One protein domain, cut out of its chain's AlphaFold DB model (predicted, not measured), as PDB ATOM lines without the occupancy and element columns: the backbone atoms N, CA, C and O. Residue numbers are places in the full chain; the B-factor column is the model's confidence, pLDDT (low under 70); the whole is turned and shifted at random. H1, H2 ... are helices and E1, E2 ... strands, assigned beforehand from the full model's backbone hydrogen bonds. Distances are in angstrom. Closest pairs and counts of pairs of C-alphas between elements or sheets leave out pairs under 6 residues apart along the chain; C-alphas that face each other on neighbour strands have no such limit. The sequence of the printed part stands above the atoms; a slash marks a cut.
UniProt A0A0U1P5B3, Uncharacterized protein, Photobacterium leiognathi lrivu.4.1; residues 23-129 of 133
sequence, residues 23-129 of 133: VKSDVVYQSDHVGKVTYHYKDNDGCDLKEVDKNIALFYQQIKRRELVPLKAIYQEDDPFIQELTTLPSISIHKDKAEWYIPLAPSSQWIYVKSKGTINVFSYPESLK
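Overview. This is residues 23 to 129 of the 133 residues of an uncharacterized protein of Photobacterium leiognathi lrivu.4.1 (UniProt A0A0U1P5B3). One strongly twisted antiparallel sheet of seven strands forms a broad wall, with H1 grazing it near E1 and E2, and short H2 grazing it near E6 and E7. The strand order across it is E1, E2, E4, E5, E6, E7, E3. The 107 printed residues run E1, E2, H1, E3, H2, E4, E5, E6, E7, a mixed class of two named helices and seven named strands. The whole is compact, with a radius of gyration of the C-alphas of 13.1 A and spans of 34 by 30 by 24 A.

Arrangement. Begin at edge strand E1, residues 23 to 31, which forms a hairpin with E2, residues 35 to 42; N 26 and O 39 are 2.9 A apart. H1, residues 52 to 65, only grazes the sheet with residues 52 to 56; its closest C-alphas to E1 are Asp 53 and Tyr 29, 6.6 A. E3, residues 70 to 75, is the other edge strand. H2, residues 80 to 85, only grazes the sheet with residues 81 to 85 and is apart from H1. In both helices every O i to N i+4 pair is within hydrogen-bond range. E4, residues 90 to 95, is antiparallel to E2, with N 38 and O 92 at 2.8 A. With E5, residues 98 to 103, E6, residues 110 to 115, and E7, residues 118 to 123, it makes a meander, each strand the antiparallel neighbour of the one before. Look at N 93 and O 100, 2.9 A, N 101 and O 112, 2.8 A, and N 113 and O 120, 2.9 A. E7 and E3 are antiparallel neighbours, with N 71 and O 121 within hydrogen-bond range at 2.9 A.

Along the chain. Find C-alpha 23 at (-20.512, -8.652, 26.333); from there E1 runs 24.0 A. E2 runs 23.2 A. H1 starts at (-13.995, -12.913, 44.335) and runs 19.9 A. E7 runs 17.0 A to C-alpha 123 at (-2.731, 2.345, 40.399).

Size, cuts and confidence. The C-alphas farthest apart, of Asn 44 and Lys 72, are 36.4 A apart. The printed part has no cut and no long link. The mean pLDDT of the printed part is 90.0; residues 44 to 45 are under 70.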
ATOM      1  N   VAL A  23     -20.917  -8.841  24.944       84.06
ATOM      2  CA  VAL A  23     -20.512  -8.652  26.333       84.06
ATOM      3  C   VAL A  23     -21.595  -9.262  27.212       84.06
ATOM      4  O   VAL A  23     -22.749  -8.832  27.193       84.06
ATOM      5  N   LYS A  24     -21.224 -10.288  27.969       89.06
ATOM      6  CA  LYS A  24     -22.048 -10.897  29.011       89.06
ATOM      7  C   LYS A  24     -21.774 -10.210  30.338       89.06
ATOM      8  O   LYS A  24     -20.729  -9.587  30.529       89.06
ATOM      9  N   SER A  25     -22.746 -10.255  31.240       90.94
ATOM     10  CA  SER A  25     -22.635  -9.618  32.549       90.94
ATOM     11  C   SER A  25     -23.357 -10.433  33.609       90.94
ATOM     12  O   SER A  25     -24.570 -10.604  33.516       90.94
ATOM     13  N   ASP A  26     -22.619 -10.889  34.617       91.75
ATOM     14  CA  ASP A  26     -23.134 -11.722  35.704       91.75
ATOM     15  C   ASP A  26     -22.899 -11.041  37.055       91.75
ATOM     16  O   ASP A  26     -21.834 -10.480  37.310       91.75
ATOM     17  N   VAL A  27     -23.888 -11.074  37.950       94.44
ATOM     18  CA  VAL A  27     -23.686 -10.622  39.335       94.44
ATOM     19  C   VAL A  27     -22.984 -11.739  40.093       94.44
ATOM     20  O   VAL A  27     -23.542 -12.820  40.260       94.44
ATOM     21  N   VAL A  28     -21.768 -11.469  40.557       93.25
ATOM     22  CA  VAL A  28     -20.895 -12.485  41.175       93.25
ATOM     23  C   VAL A  28     -20.767 -12.324  42.684       93.25
ATOM     24  O   VAL A  28     -20.394 -13.262  43.380       93.25
ATOM     25  N   TYR A  29     -21.099 -11.143  43.209       91.25
ATOM     26  CA  TYR A  29     -21.136 -10.873  44.641       91.25
ATOM     27  C   TYR A  29     -22.041  -9.670  44.938       91.25
ATOM     28  O   TYR A  29     -22.082  -8.706  44.173       91.25
ATOM     29  N   GLN A  30     -22.752  -9.695  46.067       93.88
ATOM     30  CA  GLN A  30     -23.541  -8.555  46.527       93.88
ATOM     31  C   GLN A  30     -23.641  -8.532  48.054       93.88
ATOM     32  O   GLN A  30     -23.965  -9.539  48.679       93.88
ATOM     33  N   SER A  31     -23.400  -7.368  48.659       92.12
ATOM     34  CA  SER A  31     -23.678  -7.126  50.078       92.12
ATOM     35  C   SER A  31     -23.927  -5.645  50.351       92.12
ATOM     36  O   SER A  31     -23.487  -4.791  49.587       92.12
ATOM     37  N   ASP A  32     -24.558  -5.307  51.475       88.25
ATOM     38  CA  ASP A  32     -24.800  -3.901  51.852       88.25
ATOM     39  C   ASP A  32     -23.495  -3.113  52.064       88.25
ATOM     40  O   ASP A  32     -23.410  -1.898  51.876       88.25
ATOM     41  N   HIS A  33     -22.434  -3.818  52.453       86.94
ATOM     42  CA  HIS A  33     -21.161  -3.207  52.815       86.94
ATOM     43  C   HIS A  33     -20.318  -2.861  51.583       86.94
ATOM     44  O   HIS A  33     -19.576  -1.875  51.615       86.94
ATOM     45  N   VAL A  34     -20.450  -3.637  50.508       88.06
ATOM     46  CA  VAL A  34     -19.631  -3.575  49.284       88.06
ATOM     47  C   VAL A  34     -20.439  -3.090  48.077       88.06
ATOM     48  O   VAL A  34     -19.876  -2.556  47.131       88.06
ATOM     49  N   GLY A  35     -21.761  -3.227  48.099       92.50
ATOM     50  CA  GLY A  35     -22.609  -3.009  46.933       92.50
ATOM     51  C   GLY A  35     -22.656  -4.225  46.009       92.50
ATOM     52  O   GLY A  35     -22.372  -5.355  46.419       92.50
ATOM     53  N   LYS A  36     -23.061  -3.987  44.761       95.44
ATOM     54  CA  LYS A  36     -23.237  -5.024  43.735       95.44
ATOM     55  C   LYS A  36     -21.978  -5.133  42.879       95.44
ATOM     56  O   LYS A  36     -21.570  -4.137  42.282       95.44
ATOM     57  N   VAL A  37     -21.411  -6.332  42.801       94.94
ATOM     58  CA  VAL A  37     -20.238  -6.665  41.986       94.94
ATOM     59  C   VAL A  37     -20.714  -7.385  40.729       94.94
ATOM     60  O   VAL A  37     -21.275  -8.482  40.811       94.94
ATOM     61  N   THR A  38     -20.506  -6.762  39.573       95.94
ATOM     62  CA  THR A  38     -20.889  -7.310  38.268       95.94
ATOM     63  C   THR A  38     -19.631  -7.680  37.503       95.94
ATOM     64  O   THR A  38     -18.719  -6.869  37.372       95.94
ATOM     65  N   TYR A  39     -19.575  -8.907  37.010       94.06
ATOM     66  CA  TYR A  39     -18.513  -9.400  36.158       94.06
ATOM     67  C   TYR A  39     -18.911  -9.242  34.695       94.06
ATOM     68  O   TYR A  39     -19.957  -9.746  34.300       94.06
ATOM     69  N   HIS A  40     -18.088  -8.563  33.902       93.12
ATOM     70  CA  HIS A  40     -18.283  -8.344  32.475       93.12
ATOM     71  C   HIS A  40     -17.237  -9.128  31.681       93.12
ATOM     72  O   HIS A  40     -16.040  -9.039  31.958       93.12
ATOM     73  N   TYR A  41     -17.664  -9.884  30.675       90.31
ATOM     74  CA  TYR A  41     -16.769 -10.727  29.877       90.31
ATOM     75  C   TYR A  41     -17.318 -10.958  28.476       90.31
ATOM     76  O   TYR A  41     -18.481 -10.667  28.193       90.31
ATOM     77  N   LYS A  42     -16.476 -11.483  27.587       87.94
ATOM     78  CA  LYS A  42     -16.852 -11.852  26.224       87.94
ATOM     79  C   LYS A  42     -16.461 -13.309  25.980       87.94
ATOM     80  O   LYS A  42     -15.340 -13.698  26.280       87.94
ATOM     81  N   ASP A  43     -17.388 -14.087  25.425       74.06
ATOM     82  CA  ASP A  43     -17.163 -15.469  24.972       74.06
ATOM     83  C   ASP A  43     -16.406 -16.359  25.996       74.06
ATOM     84  O   ASP A  43     -16.764 -16.346  27.173       74.06
ATOM     85  N   ASN A  44     -15.429 -17.175  25.563       61.88
ATOM     86  CA  ASN A  44     -14.661 -18.116  26.405       61.88
ATOM     87  C   ASN A  44     -13.505 -17.460  27.195       61.88
ATOM     88  O   ASN A  44     -12.792 -18.167  27.906       61.88
ATOM     89  N   ASP A  45     -13.322 -16.137  27.110       65.81
ATOM     90  CA  ASP A  45     -12.224 -15.400  27.762       65.81
ATOM     91  C   ASP A  45     -12.615 -14.942  29.182       65.81
ATOM     92  O   ASP A  45     -12.524 -13.768  29.554       65.81
ATOM     93  N   GLY A  46     -13.129 -15.895  29.965       72.06
ATOM     94  CA  GLY A  46     -13.603 -15.692  31.330       72.06
ATOM     95  C   GLY A  46     -12.545 -15.986  32.401       72.06
ATOM     96  O   GLY A  46     -11.675 -16.831  32.218       72.06
ATOM     97  N   CYS A  47     -12.654 -15.333  33.556       83.75
ATOM     98  CA  CYS A  47     -11.825 -15.573  34.737       83.75
ATOM     99  C   CYS A  47     -12.512 -16.572  35.681       83.75
ATOM    100  O   CYS A  47     -13.729 -16.516  35.859       83.75
ATOM    101  N   ASP A  48     -11.744 -17.438  36.350       83.81
ATOM    102  CA  ASP A  48     -12.260 -18.246  37.464       83.81
ATOM    103  C   ASP A  48     -12.363 -17.386  38.737       83.81
ATOM    104  O   ASP A  48     -11.364 -17.060  39.377       83.81
ATOM    105  N   LEU A  49     -13.590 -17.015  39.111       85.94
ATOM    106  CA  LEU A  49     -13.878 -16.056  40.183       85.94
ATOM    107  C   LEU A  49     -14.030 -16.685  41.581       85.94
ATOM    108  O   LEU A  49     -14.656 -16.088  42.457       85.94
ATOM    109  N   LYS A  50     -13.452 -17.867  41.827       82.69
ATOM    110  CA  LYS A  50     -13.557 -18.600  43.109       82.69
ATOM    111  C   LYS A  50     -13.276 -17.781  44.372       82.69
ATOM    112  O   LYS A  50     -13.905 -18.039  45.389       82.69
ATOM    113  N   GLU A  51     -12.343 -16.828  44.327       84.62
ATOM    114  CA  GLU A  51     -11.965 -15.995  45.486       84.62
ATOM    115  C   GLU A  51     -12.452 -14.537  45.367       84.62
ATOM    116  O   GLU A  51     -11.855 -13.624  45.948       84.62
ATOM    117  N   VAL A  52     -13.498 -14.279  44.572       87.50
ATOM    118  CA  VAL A  52     -13.995 -12.913  44.335       87.50
ATOM    119  C   VAL A  52     -14.396 -12.215  45.636       87.50
ATOM    120  O   VAL A  52     -14.011 -11.074  45.860       87.50
ATOM    121  N   ASP A  53     -15.086 -12.900  46.541       88.38
ATOM    122  CA  ASP A  53     -15.526 -12.364  47.830       88.38
ATOM    123  C   ASP A  53     -14.350 -11.894  48.705       88.38
ATOM    124  O   ASP A  53     -14.337 -10.758  49.191       88.38
ATOM    125  N   LYS A  54     -13.323 -12.737  48.846       89.94
ATOM    126  CA  LYS A  54     -12.103 -12.471  49.610       89.94
ATOM    127  C   LYS A  54     -11.309 -11.316  49.004       89.94
ATOM    128  O   LYS A  54     -10.908 -10.408  49.734       89.94
ATOM    129  N   ASN A  55     -11.101 -11.319  47.687       90.31
ATOM    130  CA  ASN A  55     -10.338 -10.267  47.010       90.31
ATOM    131  C   ASN A  55     -11.074  -8.920  47.050       90.31
ATOM    132  O   ASN A  55     -10.458  -7.892  47.341       90.31
ATOM    133  N   ILE A  56     -12.398  -8.912  46.859       91.56
ATOM    134  CA  ILE A  56     -13.208  -7.695  46.993       91.56
ATOM    135  C   ILE A  56     -13.207  -7.186  48.442       91.56
ATOM    136  O   ILE A  56     -13.075  -5.981  48.664       91.56
ATOM    137  N   ALA A  57     -13.279  -8.067  49.444       90.00
ATOM    138  CA  ALA A  57     -13.170  -7.662  50.844       90.00
ATOM    139  C   ALA A  57     -11.813  -7.001  51.155       90.00
ATOM    140  O   ALA A  57     -11.780  -5.953  51.808       90.00
ATOM    141  N   LEU A  58     -10.705  -7.567  50.659       90.94
ATOM    142  CA  LEU A  58      -9.364  -6.984  50.794       90.94
ATOM    143  C   LEU A  58      -9.264  -5.623  50.099       90.94
ATOM    144  O   LEU A  58      -8.803  -4.658  50.708       90.94
ATOM    145  N   PHE A  59      -9.764  -5.514  48.869       92.19
ATOM    146  CA  PHE A  59      -9.809  -4.251  48.134       92.19
ATOM    147  C   PHE A  59     -10.559  -3.156  48.909       92.19
ATOM    148  O   PHE A  59     -10.059  -2.042  49.085       92.19
ATOM    149  N   TYR A  60     -11.722  -3.478  49.481       89.94
ATOM    150  CA  TYR A  60     -12.472  -2.533  50.309       89.94
ATOM    151  C   TYR A  60     -11.742  -2.133  51.595       89.94
ATOM    152  O   TYR A  60     -11.877  -0.993  52.050       89.94
ATOM    153  N   GLN A  61     -10.964  -3.037  52.199       90.50
ATOM    154  CA  GLN A  61     -10.105  -2.680  53.330       90.50
ATOM    155  C   GLN A  61      -9.019  -1.681  52.910       90.50
ATOM    156  O   GLN A  61      -8.807  -0.704  53.630       90.50
ATOM    157  N   GLN A  62      -8.399  -1.863  51.740       91.38
ATOM    158  CA  GLN A  62      -7.402  -0.924  51.207       91.38
ATOM    159  C   GLN A  62      -8.003   0.463  50.943       91.38
ATOM    160  O   GLN A  62      -7.403   1.474  51.313       91.38
ATOM    161  N   ILE A  63      -9.227   0.530  50.400       89.81
ATOM    162  CA  ILE A  63      -9.963   1.798  50.247       89.81
ATOM    163  C   ILE A  63     -10.157   2.476  51.609       89.81
ATOM    164  O   ILE A  63      -9.838   3.656  51.767       89.81
ATOM    165  N   LYS A  64     -10.649   1.742  52.619       90.50
ATOM    166  CA  LYS A  64     -10.888   2.289  53.970       90.50
ATOM    167  C   LYS A  64      -9.610   2.809  54.626       90.50
ATOM    168  O   LYS A  64      -9.652   3.821  55.322       90.50
ATOM    169  N   ARG A  65      -8.487   2.131  54.391       92.88
ATOM    170  CA  ARG A  65      -7.161   2.522  54.888       92.88
ATOM    171  C   ARG A  65      -6.492   3.613  54.048       92.88
ATOM    172  O   ARG A  65      -5.450   4.111  54.454       92.88
ATOM    173  N   ARG A  66      -7.111   4.028  52.935       90.38
ATOM    174  CA  ARG A  66      -6.584   5.024  51.984       90.38
ATOM    175  C   ARG A  66      -5.234   4.608  51.390       90.38
ATOM    176  O   ARG A  66      -4.362   5.441  51.179       90.38
ATOM    177  N   GLU A  67      -5.083   3.314  51.125       92.75
ATOM    178  CA  GLU A  67      -3.850   2.713  50.593       92.75
ATOM    179  C   GLU A  67      -3.791   2.734  49.057       92.75
ATOM    180  O   GLU A  67      -2.773   2.374  48.471       92.75
ATOM    181  N   LEU A  68      -4.869   3.154  48.386       92.31
ATOM    182  CA  LEU A  68      -4.869   3.312  46.934       92.31
ATOM    183  C   LEU A  68      -4.026   4.524  46.532       92.31
ATOM    184  O   LEU A  68      -4.225   5.627  47.042       92.31
ATOM    185  N   VAL A  69      -3.120   4.321  45.579       93.19
ATOM    186  CA  VAL A  69      -2.255   5.377  45.045       93.19
ATOM    187  C   VAL A  69      -2.987   6.078  43.897       93.19
ATOM    188  O   VAL A  69      -3.234   5.437  42.874       93.19
ATOM    189  N   PRO A  70      -3.370   7.360  44.035       93.25
ATOM    190  CA  PRO A  70      -4.072   8.079  42.982       93.25
ATOM    191  C   PRO A  70      -3.108   8.534  41.889       93.25
ATOM    192  O   PRO A  70      -1.945   8.862  42.144       93.25
ATOM    193  N   LEU A  71      -3.627   8.653  40.673       91.56
ATOM    194  CA  LEU A  71      -2.977   9.436  39.634       91.56
ATOM    195  C   LEU A  71      -3.126  10.933  39.973       91.56
ATOM    196  O   LEU A  71      -4.146  11.362  40.508       91.56
ATOM    197  N   LYS A  72      -2.112  11.759  39.677       85.31
ATOM    198  CA  LYS A  72      -2.127  13.214  39.952       85.31
ATOM    199  C   LYS A  72      -3.096  14.025  39.062       85.31
ATOM    200  O   LYS A  72      -2.966  15.245  38.993       85.31
ATOM    201  N   ALA A  73      -4.044  13.380  38.389       87.06
ATOM    202  CA  ALA A  73      -5.012  14.007  37.498       87.06
ATOM    203  C   ALA A  73      -6.405  13.388  37.673       87.06
ATOM    204  O   ALA A  73      -6.548  12.225  38.053       87.06
ATOM    205  N   ILE A  74      -7.420  14.201  37.393       89.94
ATOM    206  CA  ILE A  74      -8.835  13.836  37.411       89.94
ATOM    207  C   ILE A  74      -9.321  13.833  35.962       89.94
ATOM    208  O   ILE A  74      -9.010  14.765  35.219       89.94
ATOM    209  N   TYR A  75     -10.091  12.816  35.586       93.56
ATOM    210  CA  TYR A  75     -10.504  12.579  34.204       93.56
ATOM    211  C   TYR A  75     -12.010  12.753  34.009       93.56
ATOM    212  O   TYR A  75     -12.802  12.625  34.952       93.56
ATOM    213  N   GLN A  76     -12.387  13.030  32.762       91.75
ATOM    214  CA  GLN A  76     -13.765  12.937  32.283       91.75
ATOM    215  C   GLN A  76     -14.024  11.543  31.703       91.75
ATOM    216  O   GLN A  76     -13.094  10.802  31.396       91.75
ATOM    217  N   GLU A  77     -15.294  11.171  31.581       87.38
ATOM    218  CA  GLU A  77     -15.697   9.847  31.089       87.38
ATOM    219  C   GLU A  77     -15.366   9.611  29.614       87.38
ATOM    220  O   GLU A  77     -15.062   8.488  29.220       87.38
ATOM    221  N   ASP A  78     -15.397  10.666  28.810       87.88
ATOM    222  CA  ASP A  78     -15.094  10.636  27.385       87.88
ATOM    223  C   ASP A  78     -13.596  10.766  27.078       87.88
ATOM    224  O   ASP A  78     -13.210  10.660  25.913       87.88
ATOM    225  N   ASP A  79     -12.752  10.948  28.099       91.06
ATOM    226  CA  ASP A  79     -11.305  11.038  27.930       91.06
ATOM    227  C   ASP A  79     -10.760   9.742  27.289       91.06
ATOM    228  O   ASP A  79     -11.061   8.646  27.782       91.06
ATOM    229  N   PRO A  80      -9.955   9.826  26.209       90.69
ATOM    230  CA  PRO A  80      -9.410   8.652  25.526       90.69
ATOM    231  C   PRO A  80      -8.694   7.678  26.464       90.69
ATOM    232  O   PRO A  80      -8.836   6.465  26.313       90.69
ATOM    233  N   PHE A  81      -7.989   8.192  27.475       91.75
ATOM    234  CA  PHE A  81      -7.316   7.349  28.459       91.75
ATOM    235  C   PHE A  81      -8.309   6.474  29.233       91.75
ATOM    236  O   PHE A  81      -8.041   5.302  29.481       91.75
ATOM    237  N   ILE A  82      -9.481   7.009  29.586       93.12
ATOM    238  CA  ILE A  82     -10.518   6.243  30.285       93.12
ATOM    239  C   ILE A  82     -11.123   5.182  29.371       93.12
ATOM    240  O   ILE A  82     -11.318   4.049  29.811       93.12
ATOM    241  N   GLN A  83     -11.356   5.507  28.097       89.06
ATOM    242  CA  GLN A  83     -11.846   4.533  27.118       89.06
ATOM    243  C   GLN A  83     -10.878   3.349  26.975       89.06
ATOM    244  O   GLN A  83     -11.309   2.196  26.975       89.06
ATOM    245  N   GLU A  84      -9.569   3.607  26.953       88.06
ATOM    246  CA  GLU A  84      -8.540   2.559  26.915       88.06
ATOM    247  C   GLU A  84      -8.517   1.679  28.174       88.06
ATOM    248  O   GLU A  84      -8.164   0.503  28.093       88.06
ATOM    249  N   LEU A  85      -8.923   2.202  29.337       89.31
ATOM    250  CA  LEU A  85      -9.033   1.406  30.563       89.31
ATOM    251  C   LEU A  85     -10.264   0.494  30.577       89.31
ATOM    252  O   LEU A  85     -10.257  -0.502  31.303       89.31
ATOM    253  N   THR A  86     -11.294   0.779  29.772       88.69
ATOM    254  CA  THR A  86     -12.542  -0.009  29.701       88.69
ATOM    255  C   THR A  86     -12.409  -1.310  28.901       88.69
ATOM    256  O   THR A  86     -13.160  -1.595  27.973       88.69
ATOM    257  N   THR A  87     -11.433  -2.135  29.276       88.69
ATOM    258  CA  THR A  87     -11.158  -3.435  28.648       88.69
ATOM    259  C   THR A  87     -11.869  -4.581  29.356       88.69
ATOM    260  O   THR A  87     -12.110  -4.526  30.562       88.69
ATOM    261  N   LEU A  88     -12.197  -5.631  28.601       89.19
ATOM    262  CA  LEU A  88     -12.750  -6.884  29.116       89.19
ATOM    263  C   LEU A  88     -11.658  -7.968  29.199       89.19
ATOM    264  O   LEU A  88     -10.716  -7.919  28.406       89.19
ATOM    265  N   PRO A  89     -11.807  -8.977  30.080       92.12
ATOM    266  CA  PRO A  89     -12.835  -9.079  31.119       92.12
ATOM    267  C   PRO A  89     -12.653  -8.020  32.220       92.12
ATOM    268  O   PRO A  89     -11.545  -7.535  32.442       92.12
ATOM    269  N   SER A  90     -13.728  -7.642  32.910       93.44
ATOM    270  CA  SER A  90     -13.686  -6.642  33.985       93.44
ATOM    271  C   SER A  90     -14.693  -6.917  35.093       93.44
ATOM    272  O   SER A  90     -15.658  -7.656  34.918       93.44
ATOM    273  N   ILE A  91     -14.475  -6.301  36.251       94.62
ATOM    274  CA  ILE A  91     -15.465  -6.203  37.319       94.62
ATOM    275  C   ILE A  91     -15.861  -4.744  37.506       94.62
ATOM    276  O   ILE A  91     -15.002  -3.867  37.606       94.62
ATOM    277  N   SER A  92     -17.164  -4.503  37.630       95.56
ATOM    278  CA  SER A  92     -17.702  -3.252  38.151       95.56
ATOM    279  C   SER A  92     -18.256  -3.442  39.561       95.56
ATOM    280  O   SER A  92     -18.864  -4.468  39.877       95.56
ATOM    281  N   ILE A  93     -18.055  -2.453  40.431       95.31
ATOM    282  CA  ILE A  93     -18.640  -2.435  41.776       95.31
ATOM    283  C   ILE A  93     -19.460  -1.168  41.941       95.31
ATOM    284  O   ILE A  93     -18.907  -0.070  41.995       95.31
ATOM    285  N   HIS A  94     -20.776  -1.326  42.060       94.94
ATOM    286  CA  HIS A  94     -21.700  -0.210  42.209       94.94
ATOM    287  C   HIS A  94     -22.153  -0.049  43.661       94.94
ATOM    288  O   HIS A  94     -22.788  -0.953  44.224       94.94
ATOM    289  N   LYS A  95     -21.869   1.120  44.253       91.19
ATOM    290  CA  LYS A  95     -22.293   1.488  45.612       91.19
ATOM    291  C   LYS A  95     -22.463   3.002  45.765       91.19
ATOM    292  O   LYS A  95     -21.584   3.759  45.378       91.19
ATOM    293  N   ASP A  96     -23.562   3.452  46.376       86.62
ATOM    294  CA  ASP A  96     -23.777   4.848  46.810       86.62
ATOM    295  C   ASP A  96     -23.457   5.921  45.742       86.62
ATOM    296  O   ASP A  96     -22.907   6.981  46.045       86.62
ATOM    297  N   LYS A  97     -23.832   5.660  44.479       88.19
ATOM    298  CA  LYS A  97     -23.574   6.510  43.290       88.19
ATOM    299  C   LYS A  97     -22.113   6.564  42.822       88.19
ATOM    300  O   LYS A  97     -21.791   7.376  41.952       88.19
ATOM    301  N   ALA A  98     -21.254   5.724  43.381       92.94
ATOM    302  CA  ALA A  98     -19.924   5.451  42.873       92.94
ATOM    303  C   ALA A  98     -19.910   4.104  42.141       92.94
ATOM    304  O   ALA A  98     -20.536   3.132  42.572       92.94
ATOM    305  N   GLU A  99     -19.173   4.054  41.040       95.44
ATOM    306  CA  GLU A  99     -18.914   2.832  40.294       95.44
ATOM    307  C   GLU A  99     -17.409   2.659  40.146       95.44
ATOM    308  O   GLU A  99     -16.743   3.475  39.508       95.44
ATOM    309  N   TRP A 100     -16.873   1.620  40.777       95.62
ATOM    310  CA  TRP A 100     -15.501   1.189  40.547       95.62
ATOM    311  C   TRP A 100     -15.450   0.321  39.305       95.62
ATOM    312  O   TRP A 100     -16.264  -0.587  39.178       95.62
ATOM    313  N   TYR A 101     -14.470   0.566  38.446       95.88
ATOM    314  CA  TYR A 101     -14.158  -0.255  37.289       95.88
ATOM    315  C   TYR A 101     -12.773  -0.877  37.456       95.88
ATOM    316  O   TYR A 101     -11.784  -0.175  37.697       95.88
ATOM    317  N   ILE A 102     -12.717  -2.201  37.341       94.81
ATOM    318  CA  ILE A 102     -11.527  -3.019  37.565       94.81
ATOM    319  C   ILE A 102     -11.330  -3.903  36.322       94.81
ATOM    320  O   ILE A 102     -11.998  -4.934  36.207       94.81
ATOM    321  N   PRO A 103     -10.449  -3.533  35.377       93.75
ATOM    322  CA  PRO A 103     -10.089  -4.416  34.273       93.75
ATOM    323  C   PRO A 103      -9.308  -5.622  34.808       93.75
ATOM    324  O   PRO A 103      -8.471  -5.480  35.693       93.75
ATOM    325  N   LEU A 104      -9.575  -6.816  34.289       91.25
ATOM    326  CA  LEU A 104      -8.922  -8.058  34.724       91.25
ATOM    327  C   LEU A 104      -7.853  -8.544  33.739       91.25
ATOM    328  O   LEU A 104      -7.334  -9.647  33.886       91.25
ATOM    329  N   ALA A 105      -7.501  -7.729  32.741       86.31
ATOM    330  CA  ALA A 105      -6.410  -8.048  31.832       86.31
ATOM    331  C   ALA A 105      -5.075  -8.129  32.608       86.31
ATOM    332  O   ALA A 105      -4.812  -7.241  33.426       86.31
ATOM    333  N   PRO A 106      -4.186  -9.104  32.333       81.88
ATOM    334  CA  PRO A 106      -2.902  -9.239  33.036       81.88
ATOM    335  C   PRO A 106      -1.995  -8.002  32.944       81.88
ATOM    336  O   PRO A 106      -1.161  -7.767  33.815       81.88
ATOM    337  N   SER A 107      -2.154  -7.205  31.887       85.69
ATOM    338  CA  SER A 107      -1.426  -5.955  31.657       85.69
ATOM    339  C   SER A 107      -2.048  -4.734  32.343       85.69
ATOM    340  O   SER A 107      -1.531  -3.629  32.176       85.69
ATOM    341  N   SER A 108      -3.140  -4.892  33.095       89.88
ATOM    342  CA  SER A 108      -3.845  -3.780  33.736       89.88
ATOM    343  C   SER A 108      -2.959  -3.079  34.761       89.88
ATOM    344  O   SER A 108      -2.461  -3.685  35.708       89.88
ATOM    345  N   GLN A 109      -2.782  -1.773  34.582       92.75
ATOM    346  CA  GLN A 109      -1.976  -0.930  35.474       92.75
ATOM    347  C   GLN A 109      -2.819   0.035  36.304       92.75
ATOM    348  O   GLN A 109      -2.323   0.599  37.281       92.75
ATOM    349  N   TRP A 110      -4.096   0.192  35.953       95.62
ATOM    350  CA  TRP A 110      -4.972   1.196  36.533       95.62
ATOM    351  C   TRP A 110      -6.372   0.642  36.786       95.62
ATOM    352  O   TRP A 110      -6.852  -0.235  36.069       95.62
ATOM    353  N   ILE A 111      -7.020   1.196  37.802       95.62
ATOM    354  CA  ILE A 111      -8.455   1.080  38.066       95.62
ATOM    355  C   ILE A 111      -9.025   2.488  38.169       95.62
ATOM    356  O   ILE A 111      -8.283   3.444  38.415       95.62
ATOM    357  N   TYR A 112     -10.339   2.641  38.053       96.25
ATOM    358  CA  TYR A 112     -10.945   3.948  38.269       96.25
ATOM    359  C   TYR A 112     -12.258   3.865  39.033       96.25
ATOM    360  O   TYR A 112     -12.923   2.833  39.055       96.25
ATOM    361  N   VAL A 113     -12.631   4.974  39.666       95.75
ATOM    362  CA  VAL A 113     -13.966   5.170  40.233       95.75
ATOM    363  C   VAL A 113     -14.636   6.351  39.557       95.75
ATOM    364  O   VAL A 113     -14.097   7.462  39.527       95.75
ATOM    365  N   LYS A 114     -15.832   6.109  39.033       94.94
ATOM    366  CA  LYS A 114     -16.733   7.134  38.522       94.94
ATOM    367  C   LYS A 114     -17.655   7.580  39.645       94.94
ATOM    368  O   LYS A 114     -18.343   6.762  40.256       94.94
ATOM    369  N   SER A 115     -17.698   8.880  39.912       92.88
ATOM    370  CA  SER A 115     -18.648   9.474  40.854       92.88
ATOM    371  C   SER A 115     -19.050  10.861  40.374       92.88
ATOM    372  O   SER A 115     -18.199  11.714  40.141       92.88
ATOM    373  N   LYS A 116     -20.360  11.091  40.216       87.75
ATOM    374  CA  LYS A 116     -20.933  12.391  39.809       87.75
ATOM    375  C   LYS A 116     -20.310  12.980  38.526       87.75
ATOM    376  O   LYS A 116     -20.069  14.178  38.454       87.75
ATOM    377  N   GLY A 117     -20.043  12.135  37.528       83.69
ATOM    378  CA  GLY A 117     -19.452  12.552  36.246       83.69
ATOM    379  C   GLY A 117     -17.951  12.847  36.302       83.69
ATOM    380  O   GLY A 117     -17.382  13.283  35.317       83.69
ATOM    381  N   THR A 118     -17.299  12.613  37.442       90.69
ATOM    382  CA  THR A 118     -15.853  12.765  37.613       90.69
ATOM    383  C   THR A 118     -15.209  11.397  37.799       90.69
ATOM    384  O   THR A 118     -15.737  10.562  38.542       90.69
ATOM    385  N   ILE A 119     -14.063  11.177  37.157       95.81
ATOM    386  CA  ILE A 119     -13.308   9.930  37.265       95.81
ATOM    387  C   ILE A 119     -12.000  10.164  38.012       95.81
ATOM    388  O   ILE A 119     -11.194  11.022  37.653       95.81
ATOM    389  N   ASN A 120     -11.788   9.361  39.055       95.56
ATOM    390  CA  ASN A 120     -10.513   9.283  39.758       95.56
ATOM    391  C   ASN A 120      -9.854   7.950  39.421       95.56
ATOM    392  O   ASN A 120     -10.473   6.897  39.588       95.56
ATOM    393  N   VAL A 121      -8.611   8.011  38.957       96.50
ATOM    394  CA  VAL A 121      -7.834   6.845  38.533       96.50
ATOM    395  C   VAL A 121      -6.797   6.519  39.600       96.50
ATOM    396  O   VAL A 121      -6.173   7.419  40.168       96.50
ATOM    397  N   PHE A 122      -6.609   5.233  39.866       95.81
ATOM    398  CA  PHE A 122      -5.668   4.719  40.853       95.81
ATOM    399  C   PHE A 122      -4.800   3.635  40.235       95.81
ATOM    400  O   PHE A 122      -5.245   2.912  39.341       95.81
ATOM    401  N   SER A 123      -3.573   3.492  40.733       94.62
ATOM    402  CA  SER A 123      -2.731   2.345  40.399       94.62
ATOM    403  C   SER A 123      -3.432   1.039  40.761       94.62
ATOM    404  O   SER A 123      -4.133   0.957  41.774       94.62
ATOM    405  N   TYR A 124      -3.223   0.019  39.934       93.62
ATOM    406  CA  TYR A 124      -3.831  -1.288  40.132       93.62
ATOM    407  C   TYR A 124      -3.378  -1.905  41.467       93.62
ATOM    408  O   TYR A 124      -2.174  -2.084  41.680       93.62
ATOM    409  N   PRO A 125      -4.299  -2.237  42.386       90.31
ATOM    410  CA  PRO A 125      -3.931  -2.769  43.689       90.31
ATOM    411  C   PRO A 125      -3.511  -4.242  43.593       90.31
ATOM    412  O   PRO A 125      -4.168  -5.055  42.944       90.31
ATOM    413  N   GLU A 126      -2.446  -4.615  44.309       85.12
ATOM    414  CA  GLU A 126      -1.925  -5.995  44.332       85.12
ATOM    415  C   GLU A 126      -2.976  -7.035  44.752       85.12
ATOM    416  O   GLU A 126      -2.970  -8.156  44.250       85.12
ATOM    417  N   SER A 127      -3.915  -6.654  45.626       82.50
ATOM    418  CA  SER A 127      -5.006  -7.519  46.104       82.50
ATOM    419  C   SER A 127      -5.926  -8.024  44.987       82.50
ATOM    420  O   SER A 127      -6.582  -9.048  45.155       82.50
ATOM    421  N   LEU A 128      -5.973  -7.326  43.848       87.00
ATOM    422  CA  LEU A 128      -6.826  -7.667  42.712       87.00
ATOM    423  C   LEU A 128      -6.075  -8.408  41.601       87.00
ATOM    424  O   LEU A 128      -6.707  -8.877  40.656       87.00
ATOM    425  N   LYS A 129      -4.744  -8.547  41.683       83.00
ATOM    426  CA  LYS A 129      -3.962  -9.247  40.643       83.00
ATOM    427  C   LYS A 129      -4.215 -10.749  40.616       83.00
ATOM    428  O   LYS A 129      -3.980 -11.397  39.608       83.00
TER     429      LYS A 129